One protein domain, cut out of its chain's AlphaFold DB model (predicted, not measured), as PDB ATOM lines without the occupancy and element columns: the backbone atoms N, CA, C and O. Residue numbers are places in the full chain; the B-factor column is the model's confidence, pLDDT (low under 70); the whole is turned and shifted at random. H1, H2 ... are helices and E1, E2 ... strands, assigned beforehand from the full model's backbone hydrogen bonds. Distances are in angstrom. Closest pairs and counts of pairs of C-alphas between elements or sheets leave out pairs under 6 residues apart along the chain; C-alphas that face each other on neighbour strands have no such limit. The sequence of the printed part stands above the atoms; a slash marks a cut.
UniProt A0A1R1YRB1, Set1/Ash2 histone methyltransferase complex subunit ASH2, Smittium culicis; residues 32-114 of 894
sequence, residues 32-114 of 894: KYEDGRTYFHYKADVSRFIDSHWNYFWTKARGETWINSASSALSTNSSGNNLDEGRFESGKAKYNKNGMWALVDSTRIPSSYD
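This is residues 32 to 114 of the 894 residues of the protein "Set1/Ash2 histone methyltransferase complex subunit ASH2" of Smittium culicis (UniProt A0A1R1YRB1). A small three-stranded sheet, E1 E3 E2, lies toward one end of the domain, and two helices, H1 and H3, stand up from one of its faces. H1 runs away from the sheet, H3 comes back toward it at a steep tilt to H1, and the short H2 with residues 58 to 65 joins them at the far end; the five-residue H4 is on the opposite face, beside the strands. The printed part has 83 residues, with four named helices and three named strands in the order E1 H1 H2 H3 E2 H4 E3. The sheet is antiparallel throughout and the class is mixed, helices and strands. The whole is compact, with a radius of gyration of the C-alphas of 13.2 A, and spans 37 by 30 by 19 A along its three main axes.

E1, residues 38 to 41, is an edge strand, and its antiparallel neighbour is the inner strand E3, residues 100 to 103, at 136 degrees between directions. N 40 and O 101 are within hydrogen-bond range at 2.8 A, and N 101 and O 40 at 2.9 A. H1, residues 42 to 52, follows E1 by a tight link and stands up from the sheet, its line rising 55 degrees out of the local plane. Its height over the sheet is 8.0 A, and it is only just over E1, on which 3 of its C-alphas fall. H2, residues 54 to 57, is not on the sheet; it is close to H1 but not clearly touching, with the C-alphas of Ile 50 and Phe 57 closest at 7.5 A. H3, residues 66 to 76, touches H1 and runs the opposite way at a steep tilt of 51 degrees, the closest C-alphas being those of Ser 47 and Ile 67, 6.3 A apart. H3 is on the same face of the sheet as H1, at a height of 12.1 A, and stands up from it at 46 degrees. The other edge strand is E2, residues 88 to 90, whose C-alpha 88 is the closest of that strand to H3, 6.2 A from that of Leu 74. E2 is antiparallel to E3 at 150 degrees, with N 89 and O 102 within hydrogen-bond range at 2.8 A. The pairing of E3 is staggered: its residues 100 to 101 pair with E1 and its residues 101 to 103 with E2. H4, residues 91 to 95, is on the opposite face from H1 and H3, over none of the strands; its closest C-alpha to E3 is that of Gly 91, 4.8 A from that of Met 100. Every O i to N i+4 pair is within hydrogen-bond range in H3 and H4, 4 of 7 are in H1, and H2 is too short for such a pair.

E1 begins at C-alpha 38, (-29.072, 31.652, -7.974), and measures 10.1 A from first to last C-alpha. H1 measures 14.1 A over residues 42 to 52, and H2 covers residues 54 to 57. H3 begins at C-alpha 66, (-34.669, 10.028, -0.443), and measures 15.1 A to C-alpha 76. E2 covers residues 88 to 90 and H4 residues 91 to 95. E3 measures 10.6 A and ends at C-alpha 103, (-28.364, 25.139, -12.569).

The two C-alphas farthest apart are those of Glu 34 and Ala 61, 38.7 A. The printed part has no cut. The link from H3 to E2, 11 residues, is long. The mean pLDDT of the printed part is 78.6; it is under 70 at residue 57, residues 59 to 61, residues 81 to 85 and residues 106 to 114.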
ATOM      1  N   LYS A  32     -27.931  34.599  -4.589       84.69
ATOM      2  CA  LYS A  32     -27.242  34.959  -5.842       84.69
ATOM      3  C   LYS A  32     -25.741  35.118  -5.614       84.69
ATOM      4  O   LYS A  32     -25.335  35.694  -4.608       84.69
ATOM      5  N   TYR A  33     -24.944  34.614  -6.552       84.00
ATOM      6  CA  TYR A  33     -23.481  34.699  -6.545       84.00
ATOM      7  C   TYR A  33     -22.966  35.497  -7.757       84.00
ATOM      8  O   TYR A  33     -23.734  35.900  -8.630       84.00
ATOM      9  N   GLU A  34     -21.657  35.753  -7.790       76.62
ATOM     10  CA  GLU A  34     -20.978  36.627  -8.764       76.62
ATOM     11  C   GLU A  34     -21.106  36.169 -10.228       76.62
ATOM     12  O   GLU A  34     -20.959  36.975 -11.139       76.62
ATOM     13  N   ASP A  35     -21.425  34.894 -10.475       80.31
ATOM     14  CA  ASP A  35     -21.729  34.366 -11.811       80.31
ATOM     15  C   ASP A  35     -23.172  34.650 -12.280       80.31
ATOM     16  O   ASP A  35     -23.622  34.092 -13.279       80.31
ATOM     17  N   GLY A  36     -23.917  35.475 -11.538       80.00
ATOM     18  CA  GLY A  36     -25.312  35.830 -11.800       80.00
ATOM     19  C   GLY A  36     -26.319  34.719 -11.486       80.00
ATOM     20  O   GLY A  36     -27.530  34.970 -11.496       80.00
ATOM     21  N   ARG A  37     -25.864  33.497 -11.177       83.94
ATOM     22  CA  ARG A  37     -26.744  32.357 -10.905       83.94
ATOM     23  C   ARG A  37     -27.284  32.420  -9.480       83.94
ATOM     24  O   ARG A  37     -26.646  32.916  -8.551       83.94
ATOM     25  N   THR A  38     -28.484  31.868  -9.303       88.38
ATOM     26  CA  THR A  38     -29.072  31.652  -7.974       88.38
ATOM     27  C   THR A  38     -28.756  30.228  -7.525       88.38
ATOM     28  O   THR A  38     -29.107  29.269  -8.211       88.38
ATOM     29  N   TYR A  39     -28.084  30.101  -6.385       90.12
ATOM     30  CA  TYR A  39     -27.738  28.843  -5.741       90.12
ATOM     31  C   TYR A  39     -28.736  28.535  -4.625       90.12
ATOM     32  O   TYR A  39     -29.063  29.388  -3.800       90.12
ATOM     33  N   PHE A  40     -29.166  27.282  -4.579       90.75
ATOM     34  CA  PHE A  40     -30.136  26.742  -3.638       90.75
ATOM     35  C   PHE A  40     -29.431  25.745  -2.717       90.75
ATOM     36  O   PHE A  40     -28.617  24.931  -3.173       90.75
ATOM     37  N   HIS A  41     -29.727  25.775  -1.423       91.19
ATOM     38  CA  HIS A  41     -29.177  24.815  -0.479       91.19
ATOM     39  C   HIS A  41     -29.924  23.477  -0.590       91.19
ATOM     40  O   HIS A  41     -31.140  23.414  -0.390       91.19
ATOM     41  N   TYR A  42     -29.208  22.380  -0.867       85.75
ATOM     42  CA  TYR A  42     -29.831  21.089  -1.206       85.75
ATOM     43  C   TYR A  42     -30.827  20.584  -0.150       85.75
ATOM     44  O   TYR A  42     -31.824  19.961  -0.507       85.75
ATOM     45  N   LYS A  43     -30.577  20.850   1.141       84.25
ATOM     46  CA  LYS A  43     -31.419  20.379   2.252       84.25
ATOM     47  C   LYS A  43     -32.465  21.400   2.710       84.25
ATOM     48  O   LYS A  43     -33.542  20.987   3.122       84.25
ATOM     49  N   ALA A  44     -32.159  22.700   2.653       82.75
ATOM     50  CA  ALA A  44     -33.055  23.748   3.161       82.75
ATOM     51  C   ALA A  44     -34.053  24.241   2.100       82.75
ATOM     52  O   ALA A  44     -35.217  24.458   2.431       82.75
ATOM     53  N   ASP A  45     -33.618  24.332   0.839       86.31
ATOM     54  CA  ASP A  45     -34.445  24.775  -0.286       86.31
ATOM     55  C   ASP A  45     -34.903  23.579  -1.127       86.31
ATOM     56  O   ASP A  45     -36.088  23.258  -1.157       86.31
ATOM     57  N   VAL A  46     -33.966  22.872  -1.778       86.88
ATOM     58  CA  VAL A  46     -34.295  21.879  -2.824       86.88
ATOM     59  C   VAL A  46     -35.069  20.692  -2.249       86.88
ATOM     60  O   VAL A  46     -36.123  20.332  -2.767       86.88
ATOM     61  N   SER A  47     -34.594  20.115  -1.142       86.88
ATOM     62  CA  SER A  47     -35.306  19.031  -0.454       86.88
ATOM     63  C   SER A  47     -36.630  19.520   0.132       86.88
ATOM     64  O   SER A  47     -37.635  18.836  -0.004       86.88
ATOM     65  N   ARG A  48     -36.687  20.715   0.732       83.62
ATOM     66  CA  ARG A  48     -37.939  21.245   1.294       83.62
ATOM     67  C   ARG A  48     -39.007  21.458   0.219       83.62
ATOM     68  O   ARG A  48     -40.165  21.129   0.451       83.62
ATOM     69  N   PHE A  49     -38.608  21.954  -0.951       85.50
ATOM     70  CA  PHE A  49     -39.472  22.114  -2.119       85.50
ATOM     71  C   PHE A  49     -39.935  20.763  -2.683       85.50
ATOM     72  O   PHE A  49     -41.118  20.601  -2.972       85.50
ATOM     73  N   ILE A  50     -39.037  19.775  -2.775       85.31
ATOM     74  CA  ILE A  50     -39.386  18.392  -3.138       85.31
ATOM     75  C   ILE A  50     -40.379  17.782  -2.141       85.31
ATOM     76  O   ILE A  50     -41.323  17.123  -2.560       85.31
ATOM     77  N   ASP A  51     -40.192  17.982  -0.837       81.56
ATOM     78  CA  ASP A  51     -41.019  17.353   0.195       81.56
ATOM     79  C   ASP A  51     -42.433  17.961   0.257       81.56
ATOM     80  O   ASP A  51     -43.413  17.229   0.416       81.56
ATOM     81  N   SER A  52     -42.569  19.275   0.042       79.56
ATOM     82  CA  SER A  52     -43.882  19.930  -0.077       79.56
ATOM     83  C   SER A  52     -44.593  19.636  -1.403       79.56
ATOM     84  O   SER A  52     -45.821  19.595  -1.429       79.56
ATOM     85  N   HIS A  53     -43.853  19.355  -2.481       81.12
ATOM     86  CA  HIS A  53     -44.399  19.038  -3.810       81.12
ATOM     87  C   HIS A  53     -44.220  17.562  -4.201       81.12
ATOM     88  O   HIS A  53     -44.235  17.228  -5.384       81.12
ATOM     89  N   TRP A  54     -44.067  16.659  -3.227       82.50
ATOM     90  CA  TRP A  54     -43.651  15.269  -3.466       82.50
ATOM     91  C   TRP A  54     -44.488  14.552  -4.537       82.50
ATOM     92  O   TRP A  54     -43.944  13.900  -5.429       82.50
ATOM     93  N   ASN A  55     -45.806  14.753  -4.496       75.56
ATOM     94  CA  ASN A  55     -46.774  14.119  -5.394       75.56
ATOM     95  C   ASN A  55     -46.675  14.603  -6.858       75.56
ATOM     96  O   ASN A  55     -47.174  13.917  -7.745       75.56
ATOM     97  N   TYR A  56     -46.025  15.743  -7.127       70.75
ATOM     98  CA  TYR A  56     -45.742  16.222  -8.489       70.75
ATOM     99  C   TYR A  56     -44.530  15.519  -9.122       70.75
ATOM    100  O   TYR A  56     -44.401  15.493 -10.343       70.75
ATOM    101  N   PHE A  57     -43.636  14.954  -8.303       68.31
ATOM    102  CA  PHE A  57     -42.367  14.372  -8.750       68.31
ATOM    103  C   PHE A  57     -42.306  12.841  -8.606       68.31
ATOM    104  O   PHE A  57     -41.620  12.180  -9.389       68.31
ATOM    105  N   TRP A  58     -43.017  12.259  -7.631       73.81
ATOM    106  CA  TRP A  58     -43.007  10.819  -7.354       73.81
ATOM    107  C   TRP A  58     -44.397  10.258  -7.033       73.81
ATOM    108  O   TRP A  58     -45.068  10.679  -6.099       73.81
ATOM    109  N   THR A  59     -44.764   9.180  -7.730       59.50
ATOM    110  CA  THR A  59     -45.985   8.380  -7.503       59.50
ATOM    111  C   THR A  59     -45.819   7.296  -6.425       59.50
ATOM    112  O   THR A  59     -46.569   6.323  -6.389       59.50
ATOM    113  N   LYS A  60     -44.806   7.411  -5.555       65.25
ATOM    114  CA  LYS A  60     -44.455   6.416  -4.523       65.25
ATOM    115  C   LYS A  60     -44.301   7.076  -3.157       65.25
ATOM    116  O   LYS A  60     -43.982   8.256  -3.082       65.25
ATOM    117  N   ALA A  61     -44.467   6.303  -2.085       69.25
ATOM    118  CA  ALA A  61     -44.193   6.765  -0.725       69.25
ATOM    119  C   ALA A  61     -42.726   7.217  -0.539       69.25
ATOM    120  O   ALA A  61     -41.815   6.743  -1.227       69.25
ATOM    121  N   ARG A  62     -42.504   8.131   0.412       76.25
ATOM    122  CA  ARG A  62     -41.185   8.681   0.759       76.25
ATOM    123  C   ARG A  62     -40.335   7.612   1.450       76.25
ATOM    124  O   ARG A  62     -40.595   7.268   2.597       76.25
ATOM    125  N   GLY A  63     -39.314   7.095   0.767       75.69
ATOM    126  CA  GLY A  63     -38.311   6.229   1.395       75.69
ATOM    127  C   GLY A  63     -37.349   7.048   2.257       75.69
ATOM    128  O   GLY A  63     -36.891   8.095   1.814       75.69
ATOM    129  N   GLU A  64     -37.011   6.574   3.456       74.94
ATOM    130  CA  GLU A  64     -36.267   7.310   4.504       74.94
ATOM    131  C   GLU A  64     -34.971   8.002   4.032       74.94
ATOM    132  O   GLU A  64     -34.556   9.020   4.582       74.94
ATOM    133  N   THR A  65     -34.333   7.474   2.987       82.69
ATOM    134  CA  THR A  65     -33.066   7.967   2.429       82.69
ATOM    135  C   THR A  65     -33.217   8.895   1.214       82.69
ATOM    136  O   THR A  65     -32.200   9.285   0.637       82.69
ATOM    137  N   TRP A  66     -34.434   9.295   0.816       84.50
ATOM    138  CA  TRP A  66     -34.669  10.028  -0.443       84.50
ATOM    139  C   TRP A  66     -33.893  11.354  -0.549       84.50
ATOM    140  O   TRP A  66     -33.419  11.700  -1.632       84.50
ATOM    141  N   ILE A  67     -33.682  12.063   0.570       84.38
ATOM    142  CA  ILE A  67     -32.883  13.304   0.631       84.38
ATOM    143  C   ILE A  67     -31.438  13.043   0.181       84.38
ATOM    144  O   ILE A  67     -30.836  13.853  -0.530       84.38
ATOM    145  N   ASN A  68     -30.885  11.882   0.541       83.38
ATOM    146  CA  ASN A  68     -29.552  11.475   0.112       83.38
ATOM    147  C   ASN A  68     -29.548  11.174  -1.391       83.38
ATOM    148  O   ASN A  68     -28.624  11.594  -2.078       83.38
ATOM    149  N   SER A  69     -30.598  10.541  -1.928       83.12
ATOM    150  CA  SER A  69     -30.747  10.319  -3.375       83.12
ATOM    151  C   SER A  69     -30.820  11.630  -4.169       83.12
ATOM    152  O   SER A  69     -30.187  11.732  -5.219       83.12
ATOM    153  N   ALA A  70     -31.524  12.649  -3.662       82.81
ATOM    154  CA  ALA A  70     -31.563  13.980  -4.273       82.81
ATOM    155  C   ALA A  70     -30.181  14.665  -4.241       82.81
ATOM    156  O   ALA A  70     -29.722  15.191  -5.255       82.81
ATOM    157  N   SER A  71     -29.475  14.589  -3.107       84.06
ATOM    158  CA  SER A  71     -28.103  15.105  -2.961       84.06
ATOM    159  C   SER A  71     -27.108  14.399  -3.896       84.06
ATOM    160  O   SER A  71     -26.305  15.049  -4.570       84.06
ATOM    161  N   SER A  72     -27.205  13.070  -4.022       84.56
ATOM    162  CA  SER A  72     -26.428  12.288  -4.988       84.56
ATOM    163  C   SER A  72     -26.739  12.689  -6.429       84.56
ATOM    164  O   SER A  72     -25.806  12.875  -7.200       84.56
ATOM    165  N   ALA A  73     -28.010  12.884  -6.798       82.94
ATOM    166  CA  ALA A  73     -28.388  13.270  -8.158       82.94
ATOM    167  C   ALA A  73     -27.822  14.642  -8.572       82.94
ATOM    168  O   ALA A  73     -27.368  14.787  -9.708       82.94
ATOM    169  N   LEU A  74     -27.788  15.618  -7.656       85.62
ATOM    170  CA  LEU A  74     -27.131  16.915  -7.877       85.62
ATOM    171  C   LEU A  74     -25.613  16.753  -8.071       85.62
ATOM    172  O   LEU A  74     -25.042  17.340  -8.986       85.62
ATOM    173  N   SER A  75     -24.974  15.912  -7.252       84.19
ATOM    174  CA  SER A  75     -23.529  15.665  -7.307       84.19
ATOM    175  C   SER A  75     -23.092  14.898  -8.562       84.19
ATOM    176  O   SER A  75     -22.167  15.319  -9.257       84.19
ATOM    177  N   THR A  76     -23.765  13.798  -8.907       81.94
ATOM    178  CA  THR A  76     -23.435  12.970 -10.081       81.94
ATOM    179  C   THR A  76     -23.604  13.741 -11.392       81.94
ATOM    180  O   THR A  76     -22.775  13.601 -12.283       81.94
ATOM    181  N   ASN A  77     -24.612  14.611 -11.496       76.75
ATOM    182  CA  ASN A  77     -24.859  15.429 -12.691       76.75
ATOM    183  C   ASN A  77     -24.205  16.824 -12.606       76.75
ATOM    184  O   ASN A  77     -24.714  17.784 -13.194       76.75
ATOM    185  N   SER A  78     -23.111  16.964 -11.852       82.62
ATOM    186  CA  SER A  78     -22.426  18.250 -11.682       82.62
ATOM    187  C   SER A  78     -21.342  18.512 -12.729       82.62
ATOM    188  O   SER A  78     -20.688  17.582 -13.202       82.62
ATOM    189  N   SER A  79     -21.124  19.793 -13.037       76.75
ATOM    190  CA  SER A  79     -20.039  20.315 -13.890       76.75
ATOM    191  C   SER A  79     -18.652  19.787 -13.502       76.75
ATOM    192  O   SER A  79     -17.838  19.479 -14.363       76.75
ATOM    193  N   GLY A  80     -18.388  19.634 -12.200       70.56
ATOM    194  CA  GLY A  80     -17.114  19.122 -11.687       70.56
ATOM    195  C   GLY A  80     -16.899  17.614 -11.858       70.56
ATOM    196  O   GLY A  80     -15.771  17.159 -11.694       70.56
ATOM    197  N   ASN A  81     -17.948  16.844 -12.172       67.88
ATOM    198  CA  ASN A  81     -17.869  15.394 -12.408       67.88
ATOM    199  C   ASN A  81     -18.052  15.026 -13.888       67.88
ATOM    200  O   ASN A  81     -17.442  14.068 -14.352       67.88
ATOM    201  N   ASN A  82     -18.866  15.784 -14.625       69.69
ATOM    202  CA  ASN A  82     -19.037  15.670 -16.071       69.69
ATOM    203  C   ASN A  82     -18.795  17.054 -16.678       69.69
ATOM    204  O   ASN A  82     -19.679  17.907 -16.619       69.69
ATOM    205  N   LEU A  83     -17.600  17.279 -17.231       65.25
ATOM    206  CA  LEU A  83     -17.185  18.600 -17.713       65.25
ATOM    207  C   LEU A  83     -18.089  19.084 -18.858       65.25
ATOM    208  O   LEU A  83     -18.638  20.182 -18.794       65.25
ATOM    209  N   ASP A  84     -18.308  18.218 -19.849       61.91
ATOM    210  CA  ASP A  84     -19.083  18.549 -21.045       61.91
ATOM    211  C   ASP A  84     -20.595  18.384 -20.849       61.91
ATOM    212  O   ASP A  84     -21.358  19.170 -21.402       61.91
ATOM    213  N   GLU A  85     -21.063  17.421 -20.040       65.56
ATOM    214  CA  GLU A  85     -22.497  17.102 -19.848       65.56
ATOM    215  C   GLU A  85     -23.117  17.622 -18.535       65.56
ATOM    216  O   GLU A  85     -24.332  17.538 -18.338       65.56
ATOM    217  N   GLY A  86     -22.318  18.193 -17.632       73.25
ATOM    218  CA  GLY A  86     -22.771  18.658 -16.322       73.25
ATOM    219  C   GLY A  86     -23.942  19.642 -16.394       73.25
ATOM    220  O   GLY A  86     -23.968  20.562 -17.218       73.25
ATOM    221  N   ARG A  87     -24.927  19.444 -15.509       81.56
ATOM    222  CA  ARG A  87     -26.160  20.242 -15.431       81.56
ATOM    223  C   ARG A  87     -26.226  21.128 -14.185       81.56
ATOM    224  O   ARG A  87     -26.863  22.180 -14.228       81.56
ATOM    225  N   PHE A  88     -25.566  20.735 -13.095       88.38
ATOM    226  CA  PHE A  88     -25.559  21.479 -11.831       88.38
ATOM    227  C   PHE A  88     -24.169  22.017 -11.475       88.38
ATOM    228  O   PHE A  88     -23.177  21.296 -11.524       88.38
ATOM    229  N   GLU A  89     -24.102  23.282 -11.076       87.31
ATOM    230  CA  GLU A  89     -22.878  23.927 -10.610       87.31
ATOM    231  C   GLU A  89     -22.758  23.744  -9.096       87.31
ATOM    232  O   GLU A  89     -23.687  24.075  -8.350       87.31
ATOM    233  N   SER A  90     -21.622  23.228  -8.618       88.12
ATOM    234  CA  SER A  90     -21.410  23.055  -7.179       88.12
ATOM    235  C   SER A  90     -20.842  24.326  -6.555       88.12
ATOM    236  O   SER A  90     -19.676  24.671  -6.766       88.12
ATOM    237  N   GLY A  91     -21.617  24.976  -5.686       84.38
ATOM    238  CA  GLY A  91     -21.150  26.114  -4.890       84.38
ATOM    239  C   GLY A  91     -19.973  25.756  -3.973       84.38
ATOM    240  O   GLY A  91     -19.205  26.636  -3.589       84.38
ATOM    241  N   LYS A  92     -19.754  24.462  -3.689       83.50
ATOM    242  CA  LYS A  92     -18.538  23.980  -3.023       83.50
ATOM    243  C   LYS A  92     -17.304  24.088  -3.922       83.50
ATOM    244  O   LYS A  92     -16.272  24.542  -3.448       83.50
ATOM    245  N   ALA A  93     -17.405  23.686  -5.187       80.06
ATOM    246  CA  ALA A  93     -16.282  23.740  -6.124       80.06
ATOM    247  C   ALA A  93     -15.920  25.187  -6.497       80.06
ATOM    248  O   ALA A  93     -14.744  25.524  -6.563       80.06
ATOM    249  N   LYS A  94     -16.934  26.044  -6.692       80.38
ATOM    250  CA  LYS A  94     -16.754  27.413  -7.199       80.38
ATOM    251  C   LYS A  94     -16.555  28.481  -6.115       80.38
ATOM    252  O   LYS A  94     -15.778  29.405  -6.314       80.38
ATOM    253  N   TYR A  95     -17.227  28.346  -4.967       82.31
ATOM    254  CA  TYR A  95     -17.258  29.366  -3.902       82.31
ATOM    255  C   TYR A  95     -16.922  28.817  -2.498       82.31
ATOM    256  O   TYR A  95     -17.062  29.525  -1.501       82.31
ATOM    257  N   ASN A  96     -16.505  27.547  -2.391       82.81
ATOM    258  CA  ASN A  96     -16.292  26.823  -1.126       82.81
ATOM    259  C   ASN A  96     -17.522  26.810  -0.181       82.81
ATOM    260  O   ASN A  96     -17.403  26.728   1.044       82.81
ATOM    261  N   LYS A  97     -18.737  26.877  -0.742       82.38
ATOM    262  CA  LYS A  97     -20.013  26.854  -0.008       82.38
ATOM    263  C   LYS A  97     -20.638  25.459  -0.056       82.38
ATOM    264  O   LYS A  97     -21.276  25.072  -1.033       82.38
ATOM    265  N   ASN A  98     -20.436  24.682   1.009       84.56
ATOM    266  CA  ASN A  98     -20.978  23.324   1.126       84.56
ATOM    267  C   ASN A  98     -22.509  23.299   0.955       84.56
ATOM    268  O   ASN A  98     -23.223  24.073   1.583       84.56
ATOM    269  N   GLY A  99     -23.010  22.361   0.146       84.25
ATOM    270  CA  GLY A  99     -24.444  22.107  -0.029       84.25
ATOM    271  C   GLY A  99     -25.193  23.072  -0.958       84.25
ATOM    272  O   GLY A  99     -26.373  22.834  -1.210       84.25
ATOM    273  N   MET A 100     -24.542  24.118  -1.472       88.19
ATOM    274  CA  MET A 100     -25.136  25.065  -2.422       88.19
ATOM    275  C   MET A 100     -25.024  24.545  -3.861       88.19
ATOM    276  O   MET A 100     -23.938  24.138  -4.281       88.19
ATOM    277  N   TRP A 101     -26.115  24.603  -4.627       90.38
ATOM    278  CA  TRP A 101     -26.168  24.165  -6.027       90.38
ATOM    279  C   TRP A 101     -26.947  25.152  -6.895       90.38
ATOM    280  O   TRP A 101     -28.037  25.572  -6.515       90.38
ATOM    281  N   ALA A 102     -26.422  25.475  -8.073       89.19
ATOM    282  CA  ALA A 102     -27.151  26.200  -9.115       89.19
ATOM    283  C   ALA A 102     -27.353  25.311 -10.346       89.19
ATOM    284  O   ALA A 102     -26.665  24.306 -10.525       89.19
ATOM    285  N   LEU A 103     -28.278  25.696 -11.221       86.31
ATOM    286  CA  LEU A 103     -28.364  25.139 -12.569       86.31
ATOM    287  C   LEU A 103     -27.304  25.823 -13.452       86.31
ATOM    288  O   LEU A 103     -27.158  27.044 -13.386       86.31
ATOM    289  N   VAL A 104     -26.550  25.057 -14.245       81.25
ATOM    290  CA  VAL A 104     -25.494  25.598 -15.130       81.25
ATOM    291  C   VAL A 104     -26.113  26.429 -16.257       81.25
ATOM    292  O   VAL A 104     -25.655  27.538 -16.537       81.25
ATOM    293  N   ASP A 105     -27.169  25.889 -16.863       74.38
ATOM    294  CA  ASP A 105     -27.911  26.446 -17.991       74.38
ATOM    295  C   ASP A 105     -29.366  25.949 -17.903       74.38
ATOM    296  O   ASP A 105     -29.605  24.766 -17.639       74.38
ATOM    297  N   SER A 106     -30.342  26.844 -18.079       67.19
ATOM    298  CA  SER A 106     -31.773  26.513 -18.084       67.19
ATOM    299  C   SER A 106     -32.234  25.821 -19.366       67.19
ATOM    300  O   SER A 106     -33.189  25.046 -19.314       67.19
ATOM    301  N   THR A 107     -31.549  26.047 -20.489       66.88
ATOM    302  CA  THR A 107     -31.824  25.396 -21.779       66.88
ATOM    303  C   THR A 107     -31.336  23.948 -21.806       66.88
ATOM    304  O   THR A 107     -31.928  23.104 -22.479       66.88
ATOM    305  N   ARG A 108     -30.303  23.615 -21.016       68.56
ATOM    306  CA  ARG A 108     -29.797  22.244 -20.888       68.56
ATOM    307  C   ARG A 108     -30.815  21.372 -20.153       68.56
ATOM    308  O   ARG A 108     -30.991  21.476 -18.939       68.56
ATOM    309  N   ILE A 109     -31.458  20.468 -20.880       64.25
ATOM    310  CA  ILE A 109     -32.381  19.433 -20.376       64.25
ATOM    311  C   ILE A 109     -31.541  18.203 -19.927       64.25
ATOM    312  O   ILE A 109     -30.415  18.060 -20.408       64.25
ATOM    313  N   PRO A 110     -31.961  17.341 -18.972       65.31
ATOM    314  CA  PRO A 110     -31.160  16.166 -18.601       65.31
ATOM    315  C   PRO A 110     -31.034  15.165 -19.757       65.31
ATOM    316  O   PRO A 110     -31.905  15.113 -20.620       65.31
ATOM    317  N   SER A 111     -30.047  14.265 -19.711       60.59
ATOM    318  CA  SER A 111     -29.976  13.109 -20.626       60.59
ATOM    319  C   SER A 111     -31.247  12.245 -20.586       60.59
ATOM    320  O   SER A 111     -31.658  11.683 -21.599       60.59
ATOM    321  N   SER A 112     -31.979  12.254 -19.463       54.59
ATOM    322  CA  SER A 112     -33.335  11.698 -19.354       54.59
ATOM    323  C   SER A 112     -34.433  12.486 -20.107       54.59
ATOM    324  O   SER A 112     -35.609  12.283 -19.815       54.59
ATOM    325  N   TYR A 113     -34.068  13.365 -21.040       54.09
ATOM    326  CA  TYR A 113     -34.927  14.001 -22.047       54.09
ATOM    327  C   TYR A 113     -34.346  13.898 -23.474       54.09
ATOM    328  O   TYR A 113     -35.025  14.279 -24.422       54.09
ATOM    329  N   ASP A 114     -33.126  13.376 -23.661       58.59
ATOM    330  CA  ASP A 114     -32.559  13.170 -24.998       58.59
ATOM    331  C   ASP A 114     -33.183  11.931 -25.651       58.59
ATOM    332  O   ASP A 114     -32.745  10.799 -25.425       58.59
TER     333      ASP A 114